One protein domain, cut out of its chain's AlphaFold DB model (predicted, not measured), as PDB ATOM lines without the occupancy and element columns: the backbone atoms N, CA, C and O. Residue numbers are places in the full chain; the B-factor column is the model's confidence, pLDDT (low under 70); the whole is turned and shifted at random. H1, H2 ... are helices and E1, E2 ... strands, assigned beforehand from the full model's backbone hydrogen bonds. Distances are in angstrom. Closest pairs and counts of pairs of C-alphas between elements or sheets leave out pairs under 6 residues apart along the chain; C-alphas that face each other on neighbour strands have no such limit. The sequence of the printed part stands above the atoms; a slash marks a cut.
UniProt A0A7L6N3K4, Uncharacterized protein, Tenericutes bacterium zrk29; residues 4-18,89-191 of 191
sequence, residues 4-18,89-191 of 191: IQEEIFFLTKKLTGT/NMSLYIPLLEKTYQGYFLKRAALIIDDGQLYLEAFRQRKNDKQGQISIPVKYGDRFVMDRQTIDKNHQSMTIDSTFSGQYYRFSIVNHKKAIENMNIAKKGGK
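This is residues 4 to 18 and 89 to 191 of the 191 residues of an uncharacterized protein of Tenericutes bacterium zrk29 (UniProt A0A7L6N3K4). Two strongly twisted sheets make a small sandwich, partly face to face with their strands crossed: a four-stranded wall E1 E2 E3 E4 and a three-stranded one E5 E6 E7, with edge strands E1 and E7 meeting where they cross. H1 runs along E1, H2 lies across E1, E2 and E3, and the hairpin E3 and E4 closes through a long link of 11 residues, a loop that reaches away from the two sheets and holds Lys 130, one of the two residues whose C-alphas are farthest apart in the domain. The printed part has 118 residues with two named helices and seven named strands, in the order H1 E1 E2 E3 E4 E5 E6 E7 H2; both sheets are antiparallel in the order of the chain, and the class is mixed, helices and strands. The whole is compact, with a radius of gyration of the C-alphas of 14.0 A and spans of 38 by 34 by 29 A.

Begin at H1, residues 4 to 16, which is on the sheet of E1, residues 90 to 100, E2, residues 103 to 114, E3, residues 117 to 123, and E4, residues 135 to 139. Its height over this sheet is 8.5 A; it lies over E1 and only just over E2, with 3 of its C-alphas there, and runs along the strands, at 14 degrees to E1 on the local plane. Look next at the four strands, a meander, each the antiparallel neighbour of the one before. The hairpin E1 and E2 has N 94 and O 111 within hydrogen-bond range at 2.8 A. E2 bends by 68 degrees at residue 108, and from there to residue 114 its C-alphas face those of E3; N 112 and O 119 are 2.9 A apart. In the hairpin E3 and E4, N 120 and O 138 are 2.8 A apart. A tight link then leads to the second sheet, again a meander: E5, residues 144 to 151, E6, residues 157 to 164, and E7, residues 167 to 174. E5 bends by 56 degrees at residue 147; in the hairpin E5 and E6, N 150 and O 159 are within hydrogen-bond range at 2.8 A, and in the hairpin E6 and E7, N 160 and O 171 are within hydrogen-bond range at 2.8 A. The two sheets form a sandwich, two sheets face to face, with their strands at 79 degrees and the facing parts 8.3 A centre to centre. Across it, the closest C-alphas of E1 and E7 are those of Leu 97 and Ser 172, 4.8 A apart. H1 only grazes this second sheet with its residues 7 to 15. Last comes H2, residues 177 to 189, which makes two layers with the first sheet, a helix on one face of a sheet: its height is 9.3 A, and it runs across the strands, at 68 degrees to E1 on the local plane. The closest C-alphas of H2 and E3 are those of Gln 117 and Ala 186, 4.8 A apart. H1 and H2 only just touch, with 3 pairs of C-alphas within 8 A, made by residues 4 to 8 of H1 and 178 to 179 of H2. Every O i to N i+4 pair is within hydrogen-bond range in H1, and 8 of 9 are in H2.

Find C-alpha 4 at (29.483, 31.218, -9.461), where H1 begins its 18.2 A. E1 starts at C-alpha 90, (37.472, 28.442, 0.298), and is 29.6 A long; E2 is 29.5 A, E3 18.6 A and E4 13.1 A. E5 measures 20.4 A, E6 20.6 A and E7 23.0 A. H2 runs 18.8 A to C-alpha 189 at (44.682, 41.329, -0.689).

The C-alphas farthest apart are those of Lys 130 and Lys 153, 42.0 A. Residues 19 to 88 are not printed, and C-alphas 18 and 89 are 32.4 A apart across the cut. Of the links printed whole, E3 to E4, with 11 residues, is long. The mean pLDDT of the printed part is 91.3; residue 129 and residues 189 to 191 are under 70.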
ATOM      1  N   ILE A   4      28.263  30.920  -8.682       94.06
ATOM      2  CA  ILE A   4      29.483  31.218  -9.461       94.06
ATOM      3  C   ILE A   4      30.302  29.941  -9.713       94.06
ATOM      4  O   ILE A   4      30.799  29.715 -10.814       94.06
ATOM      5  N   GLN A   5      30.436  29.084  -8.701       95.69
ATOM      6  CA  GLN A   5      31.187  27.834  -8.805       95.69
ATOM      7  C   GLN A   5      30.502  26.841  -9.759       95.69
ATOM      8  O   GLN A   5      31.180  26.135 -10.507       95.69
ATOM      9  N   GLU A   6      29.168  26.801  -9.759       94.94
ATOM     10  CA  GLU A   6      28.366  25.997 -10.691       94.94
ATOM     11  C   GLU A   6      28.539  26.459 -12.139       94.94
ATOM     12  O   GLU A   6      28.785  25.632 -13.020       94.94
ATOM     13  N   GLU A   7      28.503  27.771 -12.376       96.00
ATOM     14  CA  GLU A   7      28.719  28.371 -13.696       96.00
ATOM     15  C   GLU A   7      30.138  28.092 -14.215       96.00
ATOM     16  O   GLU A   7      30.303  27.654 -15.355       96.00
ATOM     17  N   ILE A   8      31.168  28.232 -13.370       96.12
ATOM     18  CA  ILE A   8      32.551  27.863 -13.719       96.12
ATOM     19  C   ILE A   8      32.634  26.388 -14.113       96.12
ATOM     20  O   ILE A   8      33.257  26.050 -15.121       96.12
ATOM     21  N   PHE A   9      32.000  25.499 -13.348       95.62
ATOM     22  CA  PHE A   9      31.996  24.064 -13.632       95.62
ATOM     23  C   PHE A   9      31.295  23.741 -14.941       95.62
ATOM     24  O   PHE A   9      31.801  22.936 -15.723       95.62
ATOM     25  N   PHE A  10      30.147  24.359 -15.190       95.00
ATOM     26  CA  PHE A  10      29.403  24.185 -16.426       95.00
ATOM     27  C   PHE A  10      30.224  24.633 -17.640       95.00
ATOM     28  O   PHE A  10      30.398  23.864 -18.587       95.00
ATOM     29  N   LEU A  11      30.802  25.838 -17.586       95.12
ATOM     30  CA  LEU A  11      31.639  26.369 -18.662       95.12
ATOM     31  C   LEU A  11      32.893  25.515 -18.874       95.12
ATOM     32  O   LEU A  11      33.255  25.227 -20.013       95.12
ATOM     33  N   THR A  12      33.515  25.044 -17.791       95.38
ATOM     34  CA  THR A  12      34.704  24.186 -17.875       95.38
ATOM     35  C   THR A  12      34.352  22.865 -18.546       95.38
ATOM     36  O   THR A  12      35.014  22.481 -19.505       95.38
ATOM     37  N   LYS A  13      33.257  22.213 -18.129       93.56
ATOM     38  CA  LYS A  13      32.752  20.981 -18.759       93.56
ATOM     39  C   LYS A  13      32.427  21.180 -20.234       93.56
ATOM     40  O   LYS A  13      32.681  20.282 -21.026       93.56
ATOM     41  N   LYS A  14      31.889  22.338 -20.622       91.31
ATOM     42  CA  LYS A  14      31.623  22.656 -22.032       91.31
ATOM     43  C   LYS A  14      32.918  22.752 -22.846       91.31
ATOM     44  O   LYS A  14      32.952  22.297 -23.986       91.31
ATOM     45  N   LEU A  15      33.988  23.292 -22.259       90.50
ATOM     46  CA  LEU A  15      35.299  23.374 -22.907       90.50
ATOM     47  C   LEU A  15      36.020  22.020 -22.974       90.50
ATOM     48  O   LEU A  15      36.595  21.696 -24.009       90.50
ATOM     49  N   THR A  16      36.000  21.232 -21.895       88.62
ATOM     50  CA  THR A  16      36.761  19.971 -21.795       88.62
ATOM     51  C   THR A  16      35.992  18.734 -22.241       88.62
ATOM     52  O   THR A  16      36.601  17.703 -22.508       88.62
ATOM     53  N   GLY A  17      34.661  18.797 -22.245       73.44
ATOM     54  CA  GLY A  17      33.777  17.642 -22.393       73.44
ATOM     55  C   GLY A  17      32.994  17.592 -23.696       73.44
ATOM     56  O   GLY A  17      32.018  16.852 -23.791       73.44
ATOM     57  N   THR A  18      33.392  18.379 -24.692       77.50
ATOM     58  CA  THR A  18      32.869  18.223 -26.048       77.50
ATOM     59  C   THR A  18      33.627  17.112 -26.761       77.50
ATOM     60  O   THR A  18      34.860  17.078 -26.758       77.50
ATOM     61  N   ASN A  89      37.895  28.014   4.474       93.00
ATOM     62  CA  ASN A  89      37.344  29.299   4.039       93.00
ATOM     63  C   ASN A  89      37.376  29.482   2.513       93.00
ATOM     64  O   ASN A  89      37.317  30.609   2.005       93.00
ATOM     65  N   MET A  90      37.415  28.377   1.755       94.94
ATOM     66  CA  MET A  90      37.472  28.442   0.298       94.94
ATOM     67  C   MET A  90      36.243  29.164  -0.265       94.94
ATOM     68  O   MET A  90      35.111  28.681  -0.179       94.94
ATOM     69  N   SER A  91      36.468  30.297  -0.915       94.44
ATOM     70  CA  SER A  91      35.414  31.086  -1.557       94.44
ATOM     71  C   SER A  91      35.200  30.686  -3.019       94.44
ATOM     72  O   SER A  91      34.069  30.721  -3.512       94.44
ATOM     73  N   LEU A  92      36.268  30.282  -3.716       96.19
ATOM     74  CA  LEU A  92      36.218  29.958  -5.138       96.19
ATOM     75  C   LEU A  92      37.293  28.947  -5.541       96.19
ATOM     76  O   LEU A  92      38.441  29.053  -5.122       96.19
ATOM     77  N   TYR A  93      36.922  28.022  -6.423       97.31
ATOM     78  CA  TYR A  93      37.818  27.079  -7.082       97.31
ATOM     79  C   TYR A  93      37.689  27.227  -8.602       97.31
ATOM     80  O   TYR A  93      36.607  27.072  -9.177       97.31
ATOM     81  N   ILE A  94      38.801  27.501  -9.275       97.75
ATOM     82  CA  ILE A  94      38.859  27.719 -10.719       97.75
ATOM     83  C   ILE A  94      39.741  26.622 -11.332       97.75
ATOM     84  O   ILE A  94      40.962  26.653 -11.161       97.75
ATOM     85  N   PRO A  95      39.156  25.648 -12.054       97.38
ATOM     86  CA  PRO A  95      39.929  24.624 -12.746       97.38
ATOM     87  C   PRO A  95      40.883  25.245 -13.766       97.38
ATOM     88  O   PRO A  95      40.486  26.136 -14.523       97.38
ATOM     89  N   LEU A  96      42.117  24.738 -13.832       97.56
ATOM     90  CA  LEU A  96      43.043  25.114 -14.891       97.56
ATOM     91  C   LEU A  96      42.940  24.176 -16.082       97.56
ATOM     92  O   LEU A  96      42.801  22.962 -15.945       97.56
ATOM     93  N   LEU A  97      43.058  24.762 -17.262       96.81
ATOM     94  CA  LEU A  97      42.990  24.087 -18.542       96.81
ATOM     95  C   LEU A  97      44.299  24.249 -19.308       96.81
ATOM     96  O   LEU A  97      45.023  25.235 -19.172       96.81
ATOM     97  N   GLU A  98      44.586  23.281 -20.156       95.00
ATOM     98  CA  GLU A  98      45.597  23.354 -21.191       95.00
ATOM     99  C   GLU A  98      44.902  23.462 -22.537       95.00
ATOM    100  O   GLU A  98      44.158  22.564 -22.933       95.00
ATOM    101  N   LYS A  99      45.125  24.576 -23.231       92.00
ATOM    102  CA  LYS A  99      44.628  24.766 -24.587       92.00
ATOM    103  C   LYS A  99      45.635  24.197 -25.581       92.00
ATOM    104  O   LYS A  99      46.778  24.639 -25.634       92.00
ATOM    105  N   THR A 100      45.178  23.269 -26.409       88.94
ATOM    106  CA  THR A 100      45.941  22.674 -27.513       88.94
ATOM    107  C   THR A 100      45.162  22.813 -28.822       88.94
ATOM    108  O   THR A 100      43.995  23.212 -28.825       88.94
ATOM    109  N   TYR A 101      45.766  22.414 -29.943       84.00
ATOM    110  CA  TYR A 101      45.052  22.292 -31.220       84.00
ATOM    111  C   TYR A 101      43.928  21.237 -31.180       84.00
ATOM    112  O   TYR A 101      42.980  21.314 -31.953       84.00
ATOM    113  N   GLN A 102      44.000  20.276 -30.250       82.25
ATOM    114  CA  GLN A 102      42.991  19.231 -30.043       82.25
ATOM    115  C   GLN A 102      41.901  19.635 -29.032       82.25
ATOM    116  O   GLN A 102      41.086  18.798 -28.635       82.25
ATOM    117  N   GLY A 103      41.880  20.895 -28.589       87.19
ATOM    118  CA  GLY A 103      40.914  21.417 -27.623       87.19
ATOM    119  C   GLY A 103      41.505  21.643 -26.231       87.19
ATOM    120  O   GLY A 103      42.714  21.841 -26.080       87.19
ATOM    121  N   TYR A 104      40.630  21.653 -25.223       91.25
ATOM    122  CA  TYR A 104      40.979  21.953 -23.836       91.25
ATOM    123  C   TYR A 104      41.097  20.682 -22.999       91.25
ATOM    124  O   TYR A 104      40.188  19.851 -22.981       91.25
ATOM    125  N   PHE A 105      42.188  20.567 -22.250       92.25
ATOM    126  CA  PHE A 105      42.419  19.477 -21.308       92.25
ATOM    127  C   PHE A 105      42.484  20.005 -19.883       92.25
ATOM    128  O   PHE A 105      43.054  21.063 -19.638       92.25
ATOM    129  N   LEU A 106      41.913  19.274 -18.928       95.19
ATOM    130  CA  LEU A 106      42.011  19.638 -17.519       95.19
ATOM    131  C   LEU A 106      43.454  19.442 -17.033       95.19
ATOM    132  O   LEU A 106      43.986  18.332 -17.091       95.19
ATOM    133  N   LYS A 107      44.075  20.503 -16.517       95.38
ATOM    134  CA  LYS A 107      45.361  20.403 -15.829       95.38
ATOM    135  C   LYS A 107      45.166  19.872 -14.419       95.38
ATOM    136  O   LYS A 107      44.126  20.041 -13.789       95.38
ATOM    137  N   ARG A 108      46.229  19.285 -13.874       94.19
ATOM    138  CA  ARG A 108      46.292  18.877 -12.464       94.19
ATOM    139  C   ARG A 108      46.644  20.049 -11.561       94.19
ATOM    140  O   ARG A 108      47.539  19.955 -10.731       94.19
ATOM    141  N   ALA A 109      45.966  21.164 -11.769       96.19
ATOM    142  CA  ALA A 109      46.104  22.342 -10.948       96.19
ATOM    143  C   ALA A 109      44.810  23.158 -10.990       96.19
ATOM    144  O   ALA A 109      44.024  23.051 -11.935       96.19
ATOM    145  N   ALA A 110      44.601  23.974  -9.971       97.62
ATOM    146  CA  ALA A 110      43.492  24.908  -9.881       97.62
ATOM    147  C   ALA A 110      43.973  26.222  -9.272       97.62
ATOM    148  O   ALA A 110      44.962  26.246  -8.541       97.62
ATOM    149  N   LEU A 111      43.257  27.304  -9.558       97.44
ATOM    150  CA  LEU A 111      43.346  28.498  -8.731       97.44
ATOM    151  C   LEU A 111      42.303  28.413  -7.634       97.44
ATOM    152  O   LEU A 111      41.156  28.044  -7.891       97.44
ATOM    153  N   ILE A 112      42.700  28.784  -6.431       97.06
ATOM    154  CA  ILE A 112      41.841  28.751  -5.257       97.06
ATOM    155  C   ILE A 112      41.883  30.119  -4.608       97.06
ATOM    156  O   ILE A 112      42.949  30.714  -4.473       97.06
ATOM    157  N   ILE A 113      40.709  30.628  -4.247       96.00
ATOM    158  CA  ILE A 113      40.593  31.817  -3.414       96.00
ATOM    159  C   ILE A 113      40.166  31.355  -2.031       96.00
ATOM    160  O   ILE A 113      39.013  30.950  -1.848       96.00
ATOM    161  N   ASP A 114      41.086  31.426  -1.084       95.06
ATOM    162  CA  ASP A 114      40.893  31.023   0.306       95.06
ATOM    163  C   ASP A 114      41.286  32.183   1.216       95.06
ATOM    164  O   ASP A 114      42.336  32.792   1.015       95.06
ATOM    165  N   ASP A 115      40.392  32.540   2.137       93.06
ATOM    166  CA  ASP A 115      40.535  33.705   3.023       93.06
ATOM    167  C   ASP A 115      40.951  35.002   2.286       93.06
ATOM    168  O   ASP A 115      41.868  35.729   2.659       93.06
ATOM    169  N   GLY A 116      40.326  35.247   1.127       92.75
ATOM    170  CA  GLY A 116      40.618  36.412   0.284       92.75
ATOM    171  C   GLY A 116      41.985  36.391  -0.412       92.75
ATOM    172  O   GLY A 116      42.305  37.338  -1.126       92.75
ATOM    173  N   GLN A 117      42.773  35.325  -0.271       94.25
ATOM    174  CA  GLN A 117      44.077  35.169  -0.910       94.25
ATOM    175  C   GLN A 117      44.004  34.199  -2.085       94.25
ATOM    176  O   GLN A 117      43.253  33.226  -2.077       94.25
ATOM    177  N   LEU A 118      44.795  34.476  -3.121       96.12
ATOM    178  CA  LEU A 118      44.866  33.642  -4.314       96.12
ATOM    179  C   LEU A 118      46.000  32.621  -4.198       96.12
ATOM    180  O   LEU A 118      47.153  32.991  -3.979       96.12
ATOM    181  N   TYR A 119      45.679  31.359  -4.451       96.12
ATOM    182  CA  TYR A 119      46.617  30.246  -4.491       96.12
ATOM    183  C   TYR A 119      46.571  29.555  -5.850       96.12
ATOM    184  O   TYR A 119      45.512  29.437  -6.467       96.12
ATOM    185  N   LEU A 120      47.722  29.061  -6.296       96.62
ATOM    186  CA  LEU A 120      47.814  28.010  -7.297       96.62
ATOM    187  C   LEU A 120      48.024  26.687  -6.566       96.62
ATOM    188  O   LEU A 120      49.052  26.497  -5.925       96.62
ATOM    189  N   GLU A 121      47.077  25.768  -6.681       96.12
ATOM    190  CA  GLU A 121      47.185  24.447  -6.072       96.12
ATOM    191  C   GLU A 121      47.447  23.389  -7.134       96.12
ATOM    192  O   GLU A 121      46.662  23.229  -8.069       96.12
ATOM    193  N   ALA A 122      48.557  22.662  -6.994       94.38
ATOM    194  CA  ALA A 122      48.929  21.561  -7.875       94.38
ATOM    195  C   ALA A 122      48.551  20.213  -7.248       94.38
ATOM    196  O   ALA A 122      48.944  19.909  -6.124       94.38
ATOM    197  N   PHE A 123      47.833  19.371  -7.990       93.81
ATOM    198  CA  PHE A 123      47.348  18.068  -7.536       93.81
ATOM    199  C   PHE A 123      48.272  16.938  -7.999       93.81
ATOM    200  O   PHE A 123      48.560  16.774  -9.188       93.81
ATOM    201  N   ARG A 124      48.690  16.075  -7.071       88.25
ATOM    202  CA  ARG A 124      49.517  14.905  -7.387       88.25
ATOM    203  C   ARG A 124      48.737  13.868  -8.203       88.25
ATOM    204  O   ARG A 124      47.562  13.600  -7.942       88.25
ATOM    205  N   GLN A 125      49.410  13.204  -9.146       81.00
ATOM    206  CA  GLN A 125      48.868  11.998  -9.773       81.00
ATOM    207  C   GLN A 125      48.793  10.864  -8.751       81.00
ATOM    208  O   GLN A 125      49.820  10.424  -8.232       81.00
ATOM    209  N   ARG A 126      47.588  10.355  -8.491       77.31
ATOM    210  CA  ARG A 126      47.425   9.109  -7.736       77.31
ATOM    211  C   ARG A 126      47.994   7.967  -8.571       77.31
ATOM    212  O   ARG A 126      47.650   7.861  -9.748       77.31
ATOM    213  N   LYS A 127      48.833   7.115  -7.976       73.88
ATOM    214  CA  LYS A 127      49.257   5.873  -8.640       73.88
ATOM    215  C   LYS A 127      48.110   4.861  -8.651       73.88
ATOM    216  O   LYS A 127      47.830   4.297  -9.695       73.88
ATOM    217  N   ASN A 128      47.401   4.736  -7.521       75.88
ATOM    218  CA  ASN A 128      46.285   3.806  -7.319       75.88
ATOM    219  C   ASN A 128      45.116   4.475  -6.576       75.88
ATOM    220  O   ASN A 128      45.298   5.467  -5.865       75.88
ATOM    221  N   ASP A 129      43.925   3.875  -6.648       69.56
ATOM    222  CA  ASP A 129      42.717   4.418  -6.012       69.56
ATOM    223  C   ASP A 129      42.720   4.413  -4.479       69.56
ATOM    224  O   ASP A 129      41.933   5.140  -3.871       69.56
ATOM    225  N   LYS A 130      43.646   3.676  -3.859       72.81
ATOM    226  CA  LYS A 130      43.837   3.630  -2.401       72.81
ATOM    227  C   LYS A 130      44.657   4.804  -1.840       72.81
ATOM    228  O   LYS A 130      44.550   5.093  -0.659       72.81
ATOM    229  N   GLN A 131      45.472   5.490  -2.647       73.19
ATOM    230  CA  GLN A 131      46.315   6.597  -2.153       73.19
ATOM    231  C   GLN A 131      45.495   7.872  -1.998       73.19
ATOM    232  O   GLN A 131      44.844   8.241  -2.960       73.19
ATOM    233  N   GLY A 132      45.520   8.588  -0.875       75.88
ATOM    234  CA  GLY A 132      44.845   9.894  -0.763       75.88
ATOM    235  C   GLY A 132      45.212  10.862  -1.904       75.88
ATOM    236  O   GLY A 132      46.279  10.749  -2.512       75.88
ATOM    237  N   GLN A 133      44.309  11.784  -2.247       85.12
ATOM    238  CA  GLN A 133      44.703  12.915  -3.088       85.12
ATOM    239  C   GLN A 133      45.644  13.791  -2.252       85.12
ATOM    240  O   GLN A 133      45.412  13.974  -1.064       85.12
ATOM    241  N   ILE A 134      46.732  14.245  -2.862       88.12
ATOM    242  CA  ILE A 134      47.685  15.168  -2.243       88.12
ATOM    243  C   ILE A 134      47.767  16.374  -3.165       88.12
ATOM    244  O   ILE A 134      47.719  16.212  -4.396       88.12
ATOM    245  N   SER A 135      47.912  17.550  -2.581       92.00
ATOM    246  CA  SER A 135      48.114  18.788  -3.304       92.00
ATOM    247  C   SER A 135      49.109  19.699  -2.599       92.00
ATOM    248  O   SER A 135      49.452  19.491  -1.437       92.00
ATOM    249  N   ILE A 136      49.632  20.663  -3.352       91.62
ATOM    250  CA  ILE A 136      50.566  21.671  -2.859       91.62
ATOM    251  C   ILE A 136      49.993  23.036  -3.244       91.62
ATOM    252  O   ILE A 136      50.007  23.361  -4.439       91.62
ATOM    253  N   PRO A 137      49.469  23.815  -2.282       93.75
ATOM    254  CA  PRO A 137      49.043  25.184  -2.522       93.75
ATOM    255  C   PRO A 137      50.255  26.120  -2.510       93.75
ATOM    256  O   PRO A 137      51.132  26.025  -1.654       93.75
ATOM    257  N   VAL A 138      50.304  27.045  -3.464       93.94
ATOM    258  CA  VAL A 138      51.335  28.082  -3.552       93.94
ATOM    259  C   VAL A 138      50.663  29.437  -3.653       93.94
ATOM    260  O   VAL A 138      49.893  29.694  -4.581       93.94
ATOM    261  N   LYS A 139      50.952  30.302  -2.683       94.06
ATOM    262  CA  LYS A 139      50.366  31.637  -2.598       94.06
ATOM    263  C   LYS A 139      50.852  32.521  -3.748       94.06
ATOM    264  O   LYS A 139      52.028  32.504  -4.121       94.06
ATOM    265  N   TYR A 140      49.939  33.314  -4.296       94.69
ATOM    266  CA  TYR A 140      50.261  34.358  -5.261       94.69
ATOM    267  C   TYR A 140      51.235  35.381  -4.654       94.69
ATOM    268  O   TYR A 140      51.026  35.854  -3.541       94.69
ATOM    269  N   GLY A 141      52.275  35.745  -5.401       91.12
ATOM    270  CA  GLY A 141      53.311  36.697  -4.990       91.12
ATOM    271  C   GLY A 141      54.553  36.073  -4.347       91.12
ATOM    272  O   GLY A 141      55.582  36.735  -4.327       91.12
ATOM    273  N   ASP A 142      54.493  34.820  -3.883       89.56
ATOM    274  CA  ASP A 142      55.667  34.102  -3.361       89.56
ATOM    275  C   ASP A 142      56.412  33.391  -4.504       89.56
ATOM    276  O   ASP A 142      57.313  33.942  -5.133       89.56
ATOM    277  N   ARG A 143      55.963  32.185  -4.865       89.69
ATOM    278  CA  ARG A 143      56.518  31.401  -5.984       89.69
ATOM    279  C   ARG A 143      55.559  31.287  -7.156       89.69
ATOM    280  O   ARG A 143      55.744  30.425  -8.008       89.69
ATOM    281  N   PHE A 144      54.522  32.113  -7.192       94.44
ATOM    282  CA  PHE A 144      53.522  32.110  -8.248       94.44
ATOM    283  C   PHE A 144      53.101  33.536  -8.599       94.44
ATOM    284  O   PHE A 144      52.564  34.246  -7.753       94.44
ATOM    285  N   VAL A 145      53.300  33.950  -9.849       94.56
ATOM    286  CA  VAL A 145      52.891  35.272 -10.350       94.56
ATOM    287  C   VAL A 145      52.248  35.115 -11.720       94.56
ATOM    288  O   VAL A 145      52.706  34.316 -12.524       94.56
ATOM    289  N   MET A 146      51.172  35.854 -11.987       95.12
ATOM    290  CA  MET A 146      50.526  35.885 -13.302       95.12
ATOM    291  C   MET A 146      51.011  37.109 -14.069       95.12
ATOM    292  O   MET A 146      50.704  38.233 -13.676       95.12
ATOM    293  N   ASP A 147      51.703  36.878 -15.174       93.25
ATOM    294  CA  ASP A 147      52.445  37.902 -15.905       93.25
ATOM    295  C   ASP A 147      51.586  38.545 -16.997       93.25
ATOM    296  O   ASP A 147      51.509  39.768 -17.119       93.25
ATOM    297  N   ARG A 148      50.881  37.723 -17.785       95.31
ATOM    298  CA  ARG A 148      50.054  38.193 -18.903       95.31
ATOM    299  C   ARG A 148      48.737  37.440 -18.975       95.31
ATOM    300  O   ARG A 148      48.672  36.242 -18.729       95.31
ATOM    301  N   GLN A 149      47.682  38.154 -19.356       96.00
ATOM    302  CA  GLN A 149      46.349  37.599 -19.572       96.00
ATOM    303  C   GLN A 149      45.903  37.923 -20.998       96.00
ATOM    304  O   GLN A 149      45.990  39.068 -21.432       96.00
ATOM    305  N   THR A 150      45.445  36.917 -21.735       96.31
ATOM    306  CA  THR A 150      44.957  37.059 -23.112       96.31
ATOM    307  C   THR A 150      43.622  36.345 -23.246       96.31
ATOM    308  O   THR A 150      43.530  35.142 -22.998       96.31
ATOM    309  N   ILE A 151      42.578  37.071 -23.638       95.31
ATOM    310  CA  ILE A 151      41.254  36.494 -23.897       95.31
ATOM    311  C   ILE A 151      41.275  35.807 -25.264       95.31
ATOM    312  O   ILE A 151      41.838  36.329 -26.226       95.31
ATOM    313  N   ASP A 152      40.696  34.611 -25.343       91.56
ATOM    314  CA  ASP A 152      40.596  33.876 -26.599       91.56
ATOM    315  C   ASP A 152      39.643  34.568 -27.587       91.56
ATOM    316  O   ASP A 152      38.695  35.235 -27.181       91.56
ATOM    317  N   LYS A 153      39.831  34.359 -28.897       89.75
ATOM    318  CA  LYS A 153      39.022  35.010 -29.950       89.75
ATOM    319  C   LYS A 153      37.518  34.760 -29.783       89.75
ATOM    320  O   LYS A 153      36.700  35.635 -30.042       89.75
ATOM    321  N   ASN A 154      37.152  33.565 -29.326       89.88
ATOM    322  CA  ASN A 154      35.764  33.174 -29.083       89.88
ATOM    323  C   ASN A 154      35.227  33.618 -27.707       89.88
ATOM    324  O   ASN A 154      34.093  33.291 -27.372       89.88
ATOM    325  N   HIS A 155      36.036  34.320 -26.907       92.12
ATOM    326  CA  HIS A 155      35.719  34.816 -25.568       92.12
ATOM    327  C   HIS A 155      35.295  33.739 -24.558       92.12
ATOM    328  O   HIS A 155      34.752  34.070 -23.507       92.12
ATOM    329  N   GLN A 156      35.556  32.456 -24.829       93.56
ATOM    330  CA  GLN A 156      35.158  31.360 -23.937       93.56
ATOM    331  C   GLN A 156      36.191  31.090 -22.839       93.56
ATOM    332  O   GLN A 156      35.848  30.595 -21.764       93.56
ATOM    333  N   SER A 157      37.458  31.411 -23.099       95.88
ATOM    334  CA  SER A 157      38.560  31.193 -22.168       95.88
ATOM    335  C   SER A 157      39.502  32.395 -22.120       95.88
ATOM    336  O   SER A 157      39.545  33.229 -23.026       95.88
ATOM    337  N   MET A 158      40.258  32.474 -21.034       96.88
ATOM    338  CA  MET A 158      41.372  33.393 -20.862       96.88
ATOM    339  C   MET A 158      42.629  32.562 -20.658       96.88
ATOM    340  O   MET A 158      42.670  31.689 -19.796       96.88
ATOM    341  N   THR A 159      43.651  32.824 -21.461       97.19
ATOM    342  CA  THR A 159      44.974  32.228 -21.303       97.19
ATOM    343  C   THR A 159      45.838  33.139 -20.454       97.19
ATOM    344  O   THR A 159      45.889  34.346 -20.685       97.19
ATOM    345  N   ILE A 160      46.496  32.545 -19.472       97.44
ATOM    346  CA  ILE A 160      47.329  33.207 -18.487       97.44
ATOM    347  C   ILE A 160      48.736  32.637 -18.625       97.44
ATOM    348  O   ILE A 160      48.955  31.428 -18.507       97.44
ATOM    349  N   ASP A 161      49.668  33.536 -18.896       97.00
ATOM    350  CA  ASP A 161      51.097  33.293 -18.799       97.00
ATOM    351  C   ASP A 161      51.517  33.646 -17.375       97.00
ATOM    352  O   ASP A 161      51.165  34.714 -16.869       97.00
ATOM    353  N   SER A 162      52.196  32.726 -16.705       95.69
ATOM    354  CA  SER A 162      52.584  32.874 -15.307       95.69
ATOM    355  C   SER A 162      53.984  32.333 -15.068       95.69
ATOM    356  O   SER A 162      54.493  31.533 -15.854       95.69
ATOM    357  N   THR A 163      54.568  32.719 -13.945       94.81
ATOM    358  CA  THR A 163      55.819  32.172 -13.440       94.81
ATOM    359  C   THR A 163      55.524  31.381 -12.174       94.81
ATOM    360  O   THR A 163      54.939  31.908 -11.227       94.81
ATOM    361  N   PHE A 164      55.915  30.107 -12.156       91.75
ATOM    362  CA  PHE A 164      55.776  29.204 -11.020       91.75
ATOM    363  C   PHE A 164      57.142  28.638 -10.627       91.75
ATOM    364  O   PHE A 164      57.768  27.925 -11.405       91.75
ATOM    365  N   SER A 165      57.619  28.952  -9.422       88.38
ATOM    366  CA  SER A 165      58.945  28.558  -8.917       88.38
ATOM    367  C   SER A 165      60.084  28.875  -9.902       88.38
ATOM    368  O   SER A 165      60.965  28.052 -10.135       88.38
ATOM    369  N   GLY A 166      60.035  30.061 -10.519       88.50
ATOM    370  CA  GLY A 166      61.020  30.518 -11.507       88.50
ATOM    371  C   GLY A 166      60.874  29.907 -12.905       88.50
ATOM    372  O   GLY A 166      61.653  30.237 -13.793       88.50
ATOM    373  N   GLN A 167      59.884  29.038 -13.129       92.19
ATOM    374  CA  GLN A 167      59.621  28.429 -14.430       92.19
ATOM    375  C   GLN A 167      58.381  29.029 -15.080       92.19
ATOM    376  O   GLN A 167      57.375  29.291 -14.419       92.19
ATOM    377  N   TYR A 168      58.435  29.197 -16.398       94.88
ATOM    378  CA  TYR A 168      57.272  29.603 -17.170       94.88
ATOM    379  C   TYR A 168      56.178  28.533 -17.096       94.88
ATOM    380  O   TYR A 168      56.392  27.360 -17.406       94.88
ATOM    381  N   TYR A 169      54.981  28.956 -16.710       95.06
ATOM    382  CA  TYR A 169      53.810  28.115 -16.568       95.06
ATOM    383  C   TYR A 169      52.614  28.779 -17.248       95.06
ATOM    384  O   TYR A 169      52.111  29.814 -16.818       95.06
ATOM    385  N   ARG A 170      52.129  28.171 -18.330       96.00
ATOM    386  CA  ARG A 170      50.973  28.664 -19.088       96.00
ATOM    387  C   ARG A 170      49.740  27.834 -18.797       96.00
ATOM    388  O   ARG A 170      49.807  26.605 -18.824       96.00
ATOM    389  N   PHE A 171      48.596  28.465 -18.592       97.25
ATOM    390  CA  PHE A 171      47.320  27.766 -18.448       97.25
ATOM    391  C   PHE A 171      46.161  28.620 -18.952       97.25
ATOM    392  O   PHE A 171      46.303  29.812 -19.188       97.25
ATOM    393  N   SER A 172      44.999  28.007 -19.122       97.50
ATOM    394  CA  SER A 172      43.764  28.692 -19.473       97.50
ATOM    395  C   SER A 172      42.722  28.490 -18.380       97.50
ATOM    396  O   SER A 172      42.698  27.459 -17.713       97.50
ATOM    397  N   ILE A 173      41.842  29.465 -18.208       97.44
ATOM    398  CA  ILE A 173      40.649  29.375 -17.363       97.44
ATOM    399  C   ILE A 173      39.422  29.738 -18.191       97.44
ATOM    400  O   ILE A 173      39.537  30.370 -19.243       97.44
ATOM    401  N   VAL A 174      38.237  29.358 -17.723       97.19
ATOM    402  CA  VAL A 174      36.986  29.852 -18.310       97.19
ATOM    403  C   VAL A 174      36.896  31.370 -18.165       97.19
ATOM    404  O   VAL A 174      37.240  31.928 -17.121       97.19
ATOM    405  N   ASN A 175      36.419  32.050 -19.205       96.00
ATOM    406  CA  ASN A 175      36.247  33.499 -19.175       96.00
ATOM    407  C   ASN A 175      34.945  33.870 -18.445       96.00
ATOM    408  O   ASN A 175      33.921  34.146 -19.064       96.00
ATOM    409  N   HIS A 176      34.973  33.819 -17.112       96.56
ATOM    410  CA  HIS A 176      33.830  34.149 -16.265       96.56
ATOM    411  C   HIS A 176      34.063  35.467 -15.518       96.56
ATOM    412  O   HIS A 176      34.905  35.535 -14.621       96.56
ATOM    413  N   LYS A 177      33.286  36.507 -15.849       94.06
ATOM    414  CA  LYS A 177      33.511  37.891 -15.387       94.06
ATOM    415  C   LYS A 177      33.680  38.004 -13.866       94.06
ATOM    416  O   LYS A 177      34.723  38.454 -13.407       94.06
ATOM    417  N   LYS A 178      32.721  37.493 -13.082       94.62
ATOM    418  CA  LYS A 178      32.791  37.551 -11.605       94.62
ATOM    419  C   LYS A 178      33.954  36.745 -11.020       94.62
ATOM    420  O   LYS A 178      34.489  37.094  -9.977       94.62
ATOM    421  N   ALA A 179      34.350  35.655 -11.680       94.31
ATOM    422  CA  ALA A 179      35.466  34.836 -11.206       94.31
ATOM    423  C   ALA A 179      36.791  35.584 -11.389       94.31
ATOM    424  O   ALA A 179      37.639  35.581 -10.500       94.31
ATOM    425  N   ILE A 180      36.934  36.266 -12.528       95.00
ATOM    426  CA  ILE A 180      38.086  37.112 -12.846       95.00
ATOM    427  C   ILE A 180      38.143  38.325 -11.910       95.00
ATOM    428  O   ILE A 180      39.217  38.658 -11.415       95.00
ATOM    429  N   GLU A 181      37.003  38.959 -11.623       94.81
ATOM    430  CA  GLU A 181      36.905  40.050 -10.642       94.81
ATOM    431  C   GLU A 181      37.374  39.593  -9.254       94.81
ATOM    432  O   GLU A 181      38.299  40.191  -8.702       94.81
ATOM    433  N   ASN A 182      36.834  38.482  -8.738       94.25
ATOM    434  CA  ASN A 182      37.243  37.916  -7.448       94.25
ATOM    435  C   ASN A 182      38.736  37.561  -7.425       94.25
ATOM    436  O   ASN A 182      39.430  37.864  -6.459       94.25
ATOM    437  N   MET A 183      39.251  36.971  -8.507       95.00
ATOM    438  CA  MET A 183      40.674  36.665  -8.646       95.00
ATOM    439  C   MET A 183      41.530  37.937  -8.575       95.00
ATOM    440  O   MET A 183      42.562  37.949  -7.912       95.00
ATOM    441  N   ASN A 184      41.120  39.016  -9.242       93.75
ATOM    442  CA  ASN A 184      41.863  40.276  -9.239       93.75
ATOM    443  C   ASN A 184      41.815  40.987  -7.881       93.75
ATOM    444  O   ASN A 184      42.799  41.624  -7.508       93.75
ATOM    445  N   ILE A 185      40.717  40.858  -7.133       93.88
ATOM    446  CA  ILE A 185      40.630  41.323  -5.743       93.88
ATOM    447  C   ILE A 185      41.589  40.509  -4.864       93.88
ATOM    448  O   ILE A 185      42.414  41.089  -4.161       93.88
ATOM    449  N   ALA A 186      41.561  39.180  -4.979       93.12
ATOM    450  CA  ALA A 186      42.397  38.291  -4.174       93.12
ATOM    451  C   ALA A 186      43.906  38.463  -4.432       93.12
ATOM    452  O   ALA A 186      44.724  38.319  -3.525       93.12
ATOM    453  N   LYS A 187      44.298  38.850  -5.655       91.44
ATOM    454  CA  LYS A 187      45.684  39.249  -5.971       91.44
ATOM    455  C   LYS A 187      46.143  40.490  -5.209       91.44
ATOM    456  O   LYS A 187      47.336  40.630  -4.960       91.44
ATOM    457  N   LYS A 188      45.225  41.416  -4.907       85.06
ATOM    458  CA  LYS A 188      45.530  42.669  -4.201       85.06
ATOM    459  C   LYS A 188      45.583  42.472  -2.689       85.06
ATOM    460  O   LYS A 188      46.449  43.064  -2.070       85.06
ATOM    461  N   GLY A 189      44.709  41.633  -2.128       69.00
ATOM    462  CA  GLY A 189      44.682  41.329  -0.689       69.00
ATOM    463  C   GLY A 189      45.824  40.429  -0.196       69.00
ATOM    464  O   GLY A 189      45.985  40.250   1.005       69.00
ATOM    465  N   GLY A 190      46.606  39.842  -1.108       58.06
ATOM    466  CA  GLY A 190      47.800  39.056  -0.779       58.06
ATOM    467  C   GLY A 190      49.107  39.855  -0.695       58.06
ATOM    468  O   GLY A 190      50.135  39.236  -0.419       58.06
ATOM    469  N   LYS A 191      49.071  41.168  -0.967       49.03
ATOM    470  CA  LYS A 191      50.174  42.118  -0.755       49.03
ATOM    471  C   LYS A 191      49.991  42.830   0.575       49.03
ATOM    472  O   LYS A 191      51.028  43.084   1.218       49.03
TER     473      LYS A 191